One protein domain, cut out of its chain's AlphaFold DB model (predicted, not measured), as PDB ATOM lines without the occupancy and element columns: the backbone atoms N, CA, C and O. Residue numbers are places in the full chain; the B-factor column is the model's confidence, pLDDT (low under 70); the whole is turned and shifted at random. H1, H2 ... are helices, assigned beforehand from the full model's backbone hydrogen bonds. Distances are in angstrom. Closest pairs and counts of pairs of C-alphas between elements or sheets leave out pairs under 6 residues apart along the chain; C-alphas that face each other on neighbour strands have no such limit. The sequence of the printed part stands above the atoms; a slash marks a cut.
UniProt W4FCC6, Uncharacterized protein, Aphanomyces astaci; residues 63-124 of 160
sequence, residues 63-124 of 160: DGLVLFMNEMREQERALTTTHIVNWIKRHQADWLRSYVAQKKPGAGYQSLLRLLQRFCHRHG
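Overview. This is residues 63 to 124 of the 160 residues of an uncharacterized protein of Aphanomyces astaci (UniProt W4FCC6). The longest helix, H4, folds back along one side of a zigzag of H1, H2 and H3. The printed part has 62 residues and four named helices, H1 to H4 in chain order: all helix. It is only just compact, close to loose, radius of gyration of the C-alphas 12.3 A, and spans 38 by 21 by 18 A.

Arrangement. H4, residues 108 to 122, touches H3, residues 93 to 101; C-alphas 100 and 108 are closest, 4.6 A. Residues 113 to 116 of H4 only just touch H2, residues 81 to 91, about perpendicular at 77 degrees: 3 pairs of C-alphas lie within 8 A, 81 and 116 closest. H2 touches residues 65 to 69 of H1, residues 63 to 74; C-alphas 65 and 87 are closest, 7.6 A. In each helix every O i to N i+4 pair is within hydrogen-bond range.

Along the chain. H4, 21.2 A long, ends at C-alpha 122, (109.268, 114.698, 99.633). H1, 16.3 A, begins at C-alpha 63, (111.888, 109.758, 110.854).

Size, cuts and confidence. The printed part has no cut and no long link; no printed residue is under 70 in pLDDT.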
ATOM      1  N   ASP A  63     113.024 110.554 110.398       92.12
ATOM      2  CA  ASP A  63     111.888 109.758 110.854       92.12
ATOM      3  C   ASP A  63     111.199 110.401 112.062       92.12
ATOM      4  O   ASP A  63     109.981 110.572 112.045       92.12
ATOM      5  N   GLY A  64     111.957 110.875 113.057       95.06
ATOM      6  CA  GLY A  64     111.405 111.597 114.204       95.06
ATOM      7  C   GLY A  64     110.673 112.877 113.803       95.06
ATOM      8  O   GLY A  64     109.608 113.189 114.345       95.06
ATOM      9  N   LEU A  65     111.178 113.596 112.793       94.25
ATOM     10  CA  LEU A  65     110.489 114.779 112.285       94.25
ATOM     11  C   LEU A  65     109.179 114.413 111.563       94.25
ATOM     12  O   LEU A  65     108.183 115.126 111.712       94.25
ATOM     13  N   VAL A  66     109.157 113.323 110.789       94.06
ATOM     14  CA  VAL A  66     107.937 112.823 110.129       94.06
ATOM     15  C   VAL A  66     106.897 112.391 111.157       94.06
ATOM     16  O   VAL A  66     105.737 112.782 111.019       94.06
ATOM     17  N   LEU A  67     107.304 111.656 112.196       95.62
ATOM     18  CA  LEU A  67     106.427 111.246 113.295       95.62
ATOM     19  C   LEU A  67     105.764 112.462 113.949       95.62
ATOM     20  O   LEU A  67     104.539 112.547 113.971       95.62
ATOM     21  N   PHE A  68     106.551 113.469 114.340       94.88
ATOM     22  CA  PHE A  68     106.018 114.718 114.894       94.88
ATOM     23  C   PHE A  68     105.012 115.412 113.959       94.88
ATOM     24  O   PHE A  68     103.977 115.925 114.395       94.88
ATOM     25  N   MET A  69     105.307 115.465 112.658       93.69
ATOM     26  CA  MET A  69     104.406 116.092 111.691       93.69
ATOM     27  C   MET A  69     103.101 115.308 111.498       93.69
ATOM     28  O   MET A  69     102.064 115.934 111.256       93.69
ATOM     29  N   ASN A  70     103.139 113.979 111.608       92.50
ATOM     30  CA  ASN A  70     101.950 113.130 111.574       92.50
ATOM     31  C   ASN A  70     101.111 113.299 112.842       92.50
ATOM     32  O   ASN A  70      99.927 113.591 112.717       92.50
ATOM     33  N   GLU A  71     101.718 113.274 114.030       92.81
ATOM     34  CA  GLU A  71     101.023 113.521 115.304       92.81
ATOM     35  C   GLU A  71     100.289 114.871 115.304       92.81
ATOM     36  O   GLU A  71      99.133 114.974 115.718       92.81
ATOM     37  N   MET A  72     100.926 115.928 114.783       90.88
ATOM     38  CA  MET A  72     100.276 117.237 114.644       90.88
ATOM     39  C   MET A  72      99.050 117.191 113.728       90.88
ATOM     40  O   MET A  72      98.064 117.876 113.998       90.88
ATOM     41  N   ARG A  73      99.099 116.400 112.651       86.94
ATOM     42  CA  ARG A  73      97.969 116.232 111.728       86.94
ATOM     43  C   ARG A  73      96.864 115.362 112.314       86.94
ATOM     44  O   ARG A  73      95.703 115.682 112.091       86.94
ATOM     45  N   GLU A  74      97.210 114.314 113.051       86.75
ATOM     46  CA  GLU A  74      96.259 113.444 113.753       86.75
ATOM     47  C   GLU A  74      95.482 114.210 114.824       86.75
ATOM     48  O   GLU A  74      94.281 114.023 114.972       86.75
ATOM     49  N   GLN A  75      96.136 115.158 115.501       86.69
ATOM     50  CA  GLN A  75      95.490 116.094 116.426       86.69
ATOM     51  C   GLN A  75      94.714 117.223 115.720       86.69
ATOM     52  O   GLN A  75      94.289 118.174 116.375       86.69
ATOM     53  N   GLU A  76      94.589 117.179 114.389       83.06
ATOM     54  CA  GLU A  76      93.954 118.205 113.546       83.06
ATOM     55  C   GLU A  76      94.543 119.616 113.707       83.06
ATOM     56  O   GLU A  76      93.899 120.632 113.427       83.06
ATOM     57  N   ARG A  77      95.806 119.712 114.134       82.88
ATOM     58  CA  ARG A  77      96.474 120.994 114.355       82.88
ATOM     59  C   ARG A  77      97.102 121.511 113.072       82.88
ATOM     60  O   ARG A  77      97.660 120.779 112.253       82.88
ATOM     61  N   ALA A  78      97.082 122.833 112.926       81.94
ATOM     62  CA  ALA A  78      97.783 123.494 111.839       81.94
ATOM     63  C   ALA A  78      99.305 123.293 111.973       81.94
ATOM     64  O   ALA A  78      99.956 123.881 112.838       81.94
ATOM     65  N   LEU A  79      99.883 122.499 111.070       87.94
ATOM     66  CA  LEU A  79     101.328 122.341 110.948       87.94
ATOM     67  C   LEU A  79     101.917 123.527 110.174       87.94
ATOM     68  O   LEU A  79     101.591 123.757 109.010       87.94
ATOM     69  N   THR A  80     102.822 124.270 110.811       89.44
ATOM     70  CA  THR A  80     103.501 125.427 110.203       89.44
ATOM     71  C   THR A  80     105.013 125.252 110.246       89.44
ATOM     72  O   THR A  80     105.543 124.484 111.051       89.44
ATOM     73  N   THR A  81     105.732 126.018 109.426       90.06
ATOM     74  CA  THR A  81     107.201 126.027 109.431       90.06
ATOM     75  C   THR A  81     107.778 126.342 110.812       90.06
ATOM     76  O   THR A  81     108.803 125.783 111.189       90.06
ATOM     77  N   THR A  82     107.103 127.180 111.602       92.69
ATOM     78  CA  THR A  82     107.505 127.499 112.979       92.69
ATOM     79  C   THR A  82     107.479 126.267 113.880       92.69
ATOM     80  O   THR A  82     108.411 126.068 114.654       92.69
ATOM     81  N   HIS A  83     106.457 125.413 113.762       93.81
ATOM     82  CA  HIS A  83     106.375 124.163 114.523       93.81
ATOM     83  C   HIS A  83     107.554 123.241 114.199       93.81
ATOM     84  O   HIS A  83     108.230 122.769 115.110       93.81
ATOM     85  N   ILE A  84     107.853 123.073 112.909       94.12
ATOM     86  CA  ILE A  84     108.979 122.259 112.429       94.12
ATOM     87  C   ILE A  84     110.312 122.816 112.947       94.12
ATOM     88  O   ILE A  84     111.122 122.083 113.507       94.12
ATOM     89  N   VAL A  85     110.537 124.129 112.830       94.12
ATOM     90  CA  VAL A  85     111.760 124.776 113.334       94.12
ATOM     91  C   VAL A  85     111.889 124.626 114.852       94.12
ATOM     92  O   VAL A  85     112.989 124.392 115.344       94.12
ATOM     93  N   ASN A  86     110.793 124.739 115.603       95.56
ATOM     94  CA  ASN A  86     110.808 124.560 117.052       95.56
ATOM     95  C   ASN A  86     111.130 123.119 117.452       95.56
ATOM     96  O   ASN A  86     111.894 122.925 118.391       95.56
ATOM     97  N   TRP A  87     110.605 122.127 116.731       96.06
ATOM     98  CA  TRP A  87     110.975 120.729 116.940       96.06
ATOM     99  C   TRP A  87     112.483 120.529 116.724       96.06
ATOM    100  O   TRP A  87     113.180 120.050 117.615       96.06
ATOM    101  N   ILE A  88     113.030 121.039 115.615       94.69
ATOM    102  CA  ILE A  88     114.473 120.968 115.323       94.69
ATOM    103  C   ILE A  88     115.299 121.650 116.417       94.69
ATOM    104  O   ILE A  88     116.309 121.111 116.856       94.69
ATOM    105  N   LYS A  89     114.875 122.826 116.892       94.75
ATOM    106  CA  LYS A  89     115.563 123.534 117.982       94.75
ATOM    107  C   LYS A  89     115.600 122.737 119.285       94.75
ATOM    108  O   LYS A  89     116.552 122.901 120.035       94.75
ATOM    109  N   ARG A  90     114.576 121.928 119.572       96.19
ATOM    110  CA  ARG A  90     114.497 121.124 120.800       96.19
ATOM    111  C   ARG A  90     115.283 119.823 120.696       96.19
ATOM    112  O   ARG A  90     115.980 119.475 121.637       96.19
ATOM    113  N   HIS A  91     115.169 119.129 119.567       94.75
ATOM    114  CA  HIS A  91     115.682 117.764 119.421       94.75
ATOM    115  C   HIS A  91     117.028 117.695 118.692       94.75
ATOM    116  O   HIS A  91     117.766 116.737 118.863       94.75
ATOM    117  N   GLN A  92     117.363 118.705 117.884       93.25
ATOM    118  CA  GLN A  92     118.505 118.694 116.961       93.25
ATOM    119  C   GLN A  92     119.272 120.032 116.997       93.25
ATOM    120  O   GLN A  92     119.693 120.568 115.966       93.25
ATOM    121  N   ALA A  93     119.428 120.610 118.194       94.06
ATOM    122  CA  ALA A  93     119.990 121.948 118.395       94.06
ATOM    123  C   ALA A  93     121.442 122.077 117.903       94.06
ATOM    124  O   ALA A  93     121.778 123.057 117.235       94.06
ATOM    125  N   ASP A  94     122.291 121.090 118.209       93.81
ATOM    126  CA  ASP A  94     123.690 121.063 117.766       93.81
ATOM    127  C   ASP A  94     123.794 120.993 116.251       93.81
ATOM    128  O   ASP A  94     124.469 121.816 115.631       93.81
ATOM    129  N   TRP A  95     123.031 120.084 115.641       94.00
ATOM    130  CA  TRP A  95     122.959 119.990 114.191       94.00
ATOM    131  C   TRP A  95     122.496 121.307 113.562       94.00
ATOM    132  O   TRP A  95     123.099 121.764 112.593       94.00
ATOM    133  N   LEU A  96     121.473 121.963 114.122       93.69
ATOM    134  CA  LEU A  96     120.984 123.245 113.615       93.69
ATOM    135  C   LEU A  96     122.069 124.331 113.675       93.69
ATOM    136  O   LEU A  96     122.234 125.080 112.706       93.69
ATOM    137  N   ARG A  97     122.824 124.405 114.781       93.06
ATOM    138  CA  ARG A  97     123.950 125.339 114.939       93.06
ATOM    139  C   ARG A  97     125.024 125.088 113.884       93.06
ATOM    140  O   ARG A  97     125.375 126.011 113.148       93.06
ATOM    141  N   SER A  98     125.488 123.845 113.753       92.50
ATOM    142  CA  SER A  98     126.507 123.465 112.767       92.50
ATOM    143  C   SER A  98     126.029 123.689 111.331       92.50
ATOM    144  O   SER A  98     126.768 124.221 110.504       92.50
ATOM    145  N   TYR A  99     124.773 123.349 111.034       91.94
ATOM    146  CA  TYR A  99     124.184 123.528 109.710       91.94
ATOM    147  C   TYR A  99     124.167 124.999 109.301       91.94
ATOM    148  O   TYR A  99     124.549 125.312 108.175       91.94
ATOM    149  N   VAL A 100     123.734 125.898 110.193       91.56
ATOM    150  CA  VAL A 100     123.690 127.344 109.932       91.56
ATOM    151  C   VAL A 100     125.097 127.929 109.801       91.56
ATOM    152  O   VAL A 100     125.318 128.721 108.885       91.56
ATOM    153  N   ALA A 101     126.049 127.505 110.641       91.06
ATOM    154  CA  ALA A 101     127.435 127.982 110.620       91.06
ATOM    155  C   ALA A 101     128.166 127.677 109.299       91.06
ATOM    156  O   ALA A 101     128.996 128.461 108.852       91.06
ATOM    157  N   GLN A 102     127.821 126.575 108.627       90.81
ATOM    158  CA  GLN A 102     128.390 126.205 107.324       90.81
ATOM    159  C   GLN A 102     127.845 127.027 106.142       90.81
ATOM    160  O   GLN A 102     128.262 126.829 104.998       90.81
ATOM    161  N   LYS A 103     126.843 127.886 106.354       91.31
ATOM    162  CA  LYS A 103     126.231 128.672 105.275       91.31
ATOM    163  C   LYS A 103     126.885 130.036 105.172       91.31
ATOM    164  O   LYS A 103     127.483 130.538 106.114       91.31
ATOM    165  N   LYS A 104     126.702 130.667 104.008       90.88
ATOM    166  CA  LYS A 104     127.088 132.068 103.827       90.88
ATOM    167  C   LYS A 104     126.454 132.922 104.942       90.88
ATOM    168  O   LYS A 104     125.271 132.701 105.238       90.88
ATOM    169  N   PRO A 105     127.189 133.889 105.522       89.12
ATOM    170  CA  PRO A 105     126.640 134.815 106.507       89.12
ATOM    171  C   PRO A 105     125.321 135.430 106.016       89.12
ATOM    172  O   PRO A 105     125.192 135.783 104.846       89.12
ATOM    173  N   GLY A 106     124.305 135.464 106.879       89.19
ATOM    174  CA  GLY A 106     122.955 135.942 106.538       89.19
ATOM    175  C   GLY A 106     122.076 134.970 105.729       89.19
ATOM    176  O   GLY A 106     120.859 135.137 105.695       89.19
ATOM    177  N   ALA A 107     122.628 133.906 105.133       91.62
ATOM    178  CA  ALA A 107     121.862 132.951 104.319       91.62
ATOM    179  C   ALA A 107     121.385 131.701 105.083       91.62
ATOM    180  O   ALA A 107     120.600 130.912 104.547       91.62
ATOM    181  N   GLY A 108     121.845 131.498 106.323       91.38
ATOM    182  CA  GLY A 108     121.588 130.292 107.115       91.38
ATOM    183  C   GLY A 108     120.105 129.950 107.255       91.38
ATOM    184  O   GLY A 108     119.676 128.873 106.836       91.38
ATOM    185  N   TYR A 109     119.303 130.894 107.750       91.25
ATOM    186  CA  TYR A 109     117.868 130.684 107.960       91.25
ATOM    187  C   TYR A 109     117.107 130.423 106.652       91.25
ATOM    188  O   TYR A 109     116.337 129.471 106.561       91.25
ATOM    189  N   GLN A 110     117.384 131.185 105.591       92.19
ATOM    190  CA  GLN A 110     116.763 130.958 104.279       92.19
ATOM    191  C   GLN A 110     117.118 129.581 103.703       92.19
ATOM    192  O   GLN A 110     116.283 128.905 103.099       92.19
ATOM    193  N   SER A 111     118.353 129.122 103.919       91.31
ATOM    194  CA  SER A 111     118.765 127.782 103.506       91.31
ATOM    195  C   SER A 111     118.052 126.676 104.294       91.31
ATOM    196  O   SER A 111     117.751 125.630 103.713       91.31
ATOM    197  N   LEU A 112     117.754 126.911 105.578       92.56
ATOM    198  CA  LEU A 112     116.963 126.012 106.416       92.56
ATOM    199  C   LEU A 112     115.524 125.947 105.907       92.56
ATOM    200  O   LEU A 112     115.035 124.859 105.638       92.56
ATOM    201  N   LEU A 113     114.874 127.089 105.667       92.38
ATOM    202  CA  LEU A 113     113.508 127.122 105.132       92.38
ATOM    203  C   LEU A 113     113.377 126.318 103.833       92.38
ATOM    204  O   LEU A 113     112.459 125.514 103.693       92.38
ATOM    205  N   ARG A 114     114.331 126.463 102.906       91.19
ATOM    206  CA  ARG A 114     114.349 125.682 101.658       91.19
ATOM    207  C   ARG A 114     114.582 124.190 101.886       91.19
ATOM    208  O   ARG A 114     114.094 123.383 101.100       91.19
ATOM    209  N   LEU A 115     115.369 123.815 102.896       91.75
ATOM    210  CA  LEU A 115     115.548 122.413 103.282       91.75
ATOM    211  C   LEU A 115     114.218 121.829 103.767       91.75
ATOM    212  O   LEU A 115     113.795 120.807 103.243       91.75
ATOM    213  N   LEU A 116     113.529 122.530 104.672       91.75
ATOM    214  CA  LEU A 116     112.240 122.095 105.218       91.75
ATOM    215  C   LEU A 116     111.146 122.030 104.153       91.75
ATOM    216  O   LEU A 116     110.378 121.080 104.122       91.75
ATOM    217  N   GLN A 117     111.095 122.997 103.235       90.00
ATOM    218  CA  GLN A 117     110.145 122.971 102.119       90.00
ATOM    219  C   GLN A 117     110.318 121.728 101.243       90.00
ATOM    220  O   GLN A 117     109.329 121.099 100.866       90.00
ATOM    221  N   ARG A 118     111.568 121.365 100.922       88.94
ATOM    222  CA  ARG A 118     111.841 120.147 100.154       88.94
ATOM    223  C   ARG A 118     111.485 118.897 100.957       88.94
ATOM    224  O   ARG A 118     110.838 118.023 100.390       88.94
ATOM    225  N   PHE A 119     111.797 118.881 102.254       90.06
ATOM    226  CA  PHE A 119     111.463 117.781 103.159       90.06
ATOM    227  C   PHE A 119     109.958 117.530 103.188       90.06
ATOM    228  O   PHE A 119     109.489 116.452 102.830       90.06
ATOM    229  N   CYS A 120     109.178 118.571 103.478       89.44
ATOM    230  CA  CYS A 120     107.724 118.502 103.449       89.44
ATOM    231  C   CYS A 120     107.210 117.977 102.102       89.44
ATOM    232  O   CYS A 120     106.388 117.067 102.070       89.44
ATOM    233  N   HIS A 121     107.729 118.494 100.984       86.81
ATOM    234  CA  HIS A 121     107.320 118.038  99.657       86.81
ATOM    235  C   HIS A 121     107.644 116.555  99.407       86.81
ATOM    236  O   HIS A 121     106.806 115.831  98.868       86.81
ATOM    237  N   ARG A 122     108.835 116.092  99.804       84.94
ATOM    238  CA  ARG A 122     109.268 114.698  99.633       84.94
ATOM    239  C   ARG A 122     108.397 113.724 100.421       84.94
ATOM    240  O   ARG A 122     108.048 112.677  99.884       84.94
ATOM    241  N   HIS A 123     108.001 114.115 101.628       86.69
ATOM    242  CA  HIS A 123     107.173 113.316 102.529       86.69
ATOM    243  C   HIS A 123     105.657 113.551 102.355       86.69
ATOM    244  O   HIS A 123     104.861 113.113 103.178       86.69
ATOM    245  N   GLY A 124     105.220 114.238 101.290       87.31
ATOM    246  CA  GLY A 124     103.790 114.406 100.983       87.31
ATOM    247  C   GLY A 124     103.059 115.440 101.852       87.31
ATOM    248  O   GLY A 124     101.831 115.546 101.816       87.31
TER     249      GLY A 124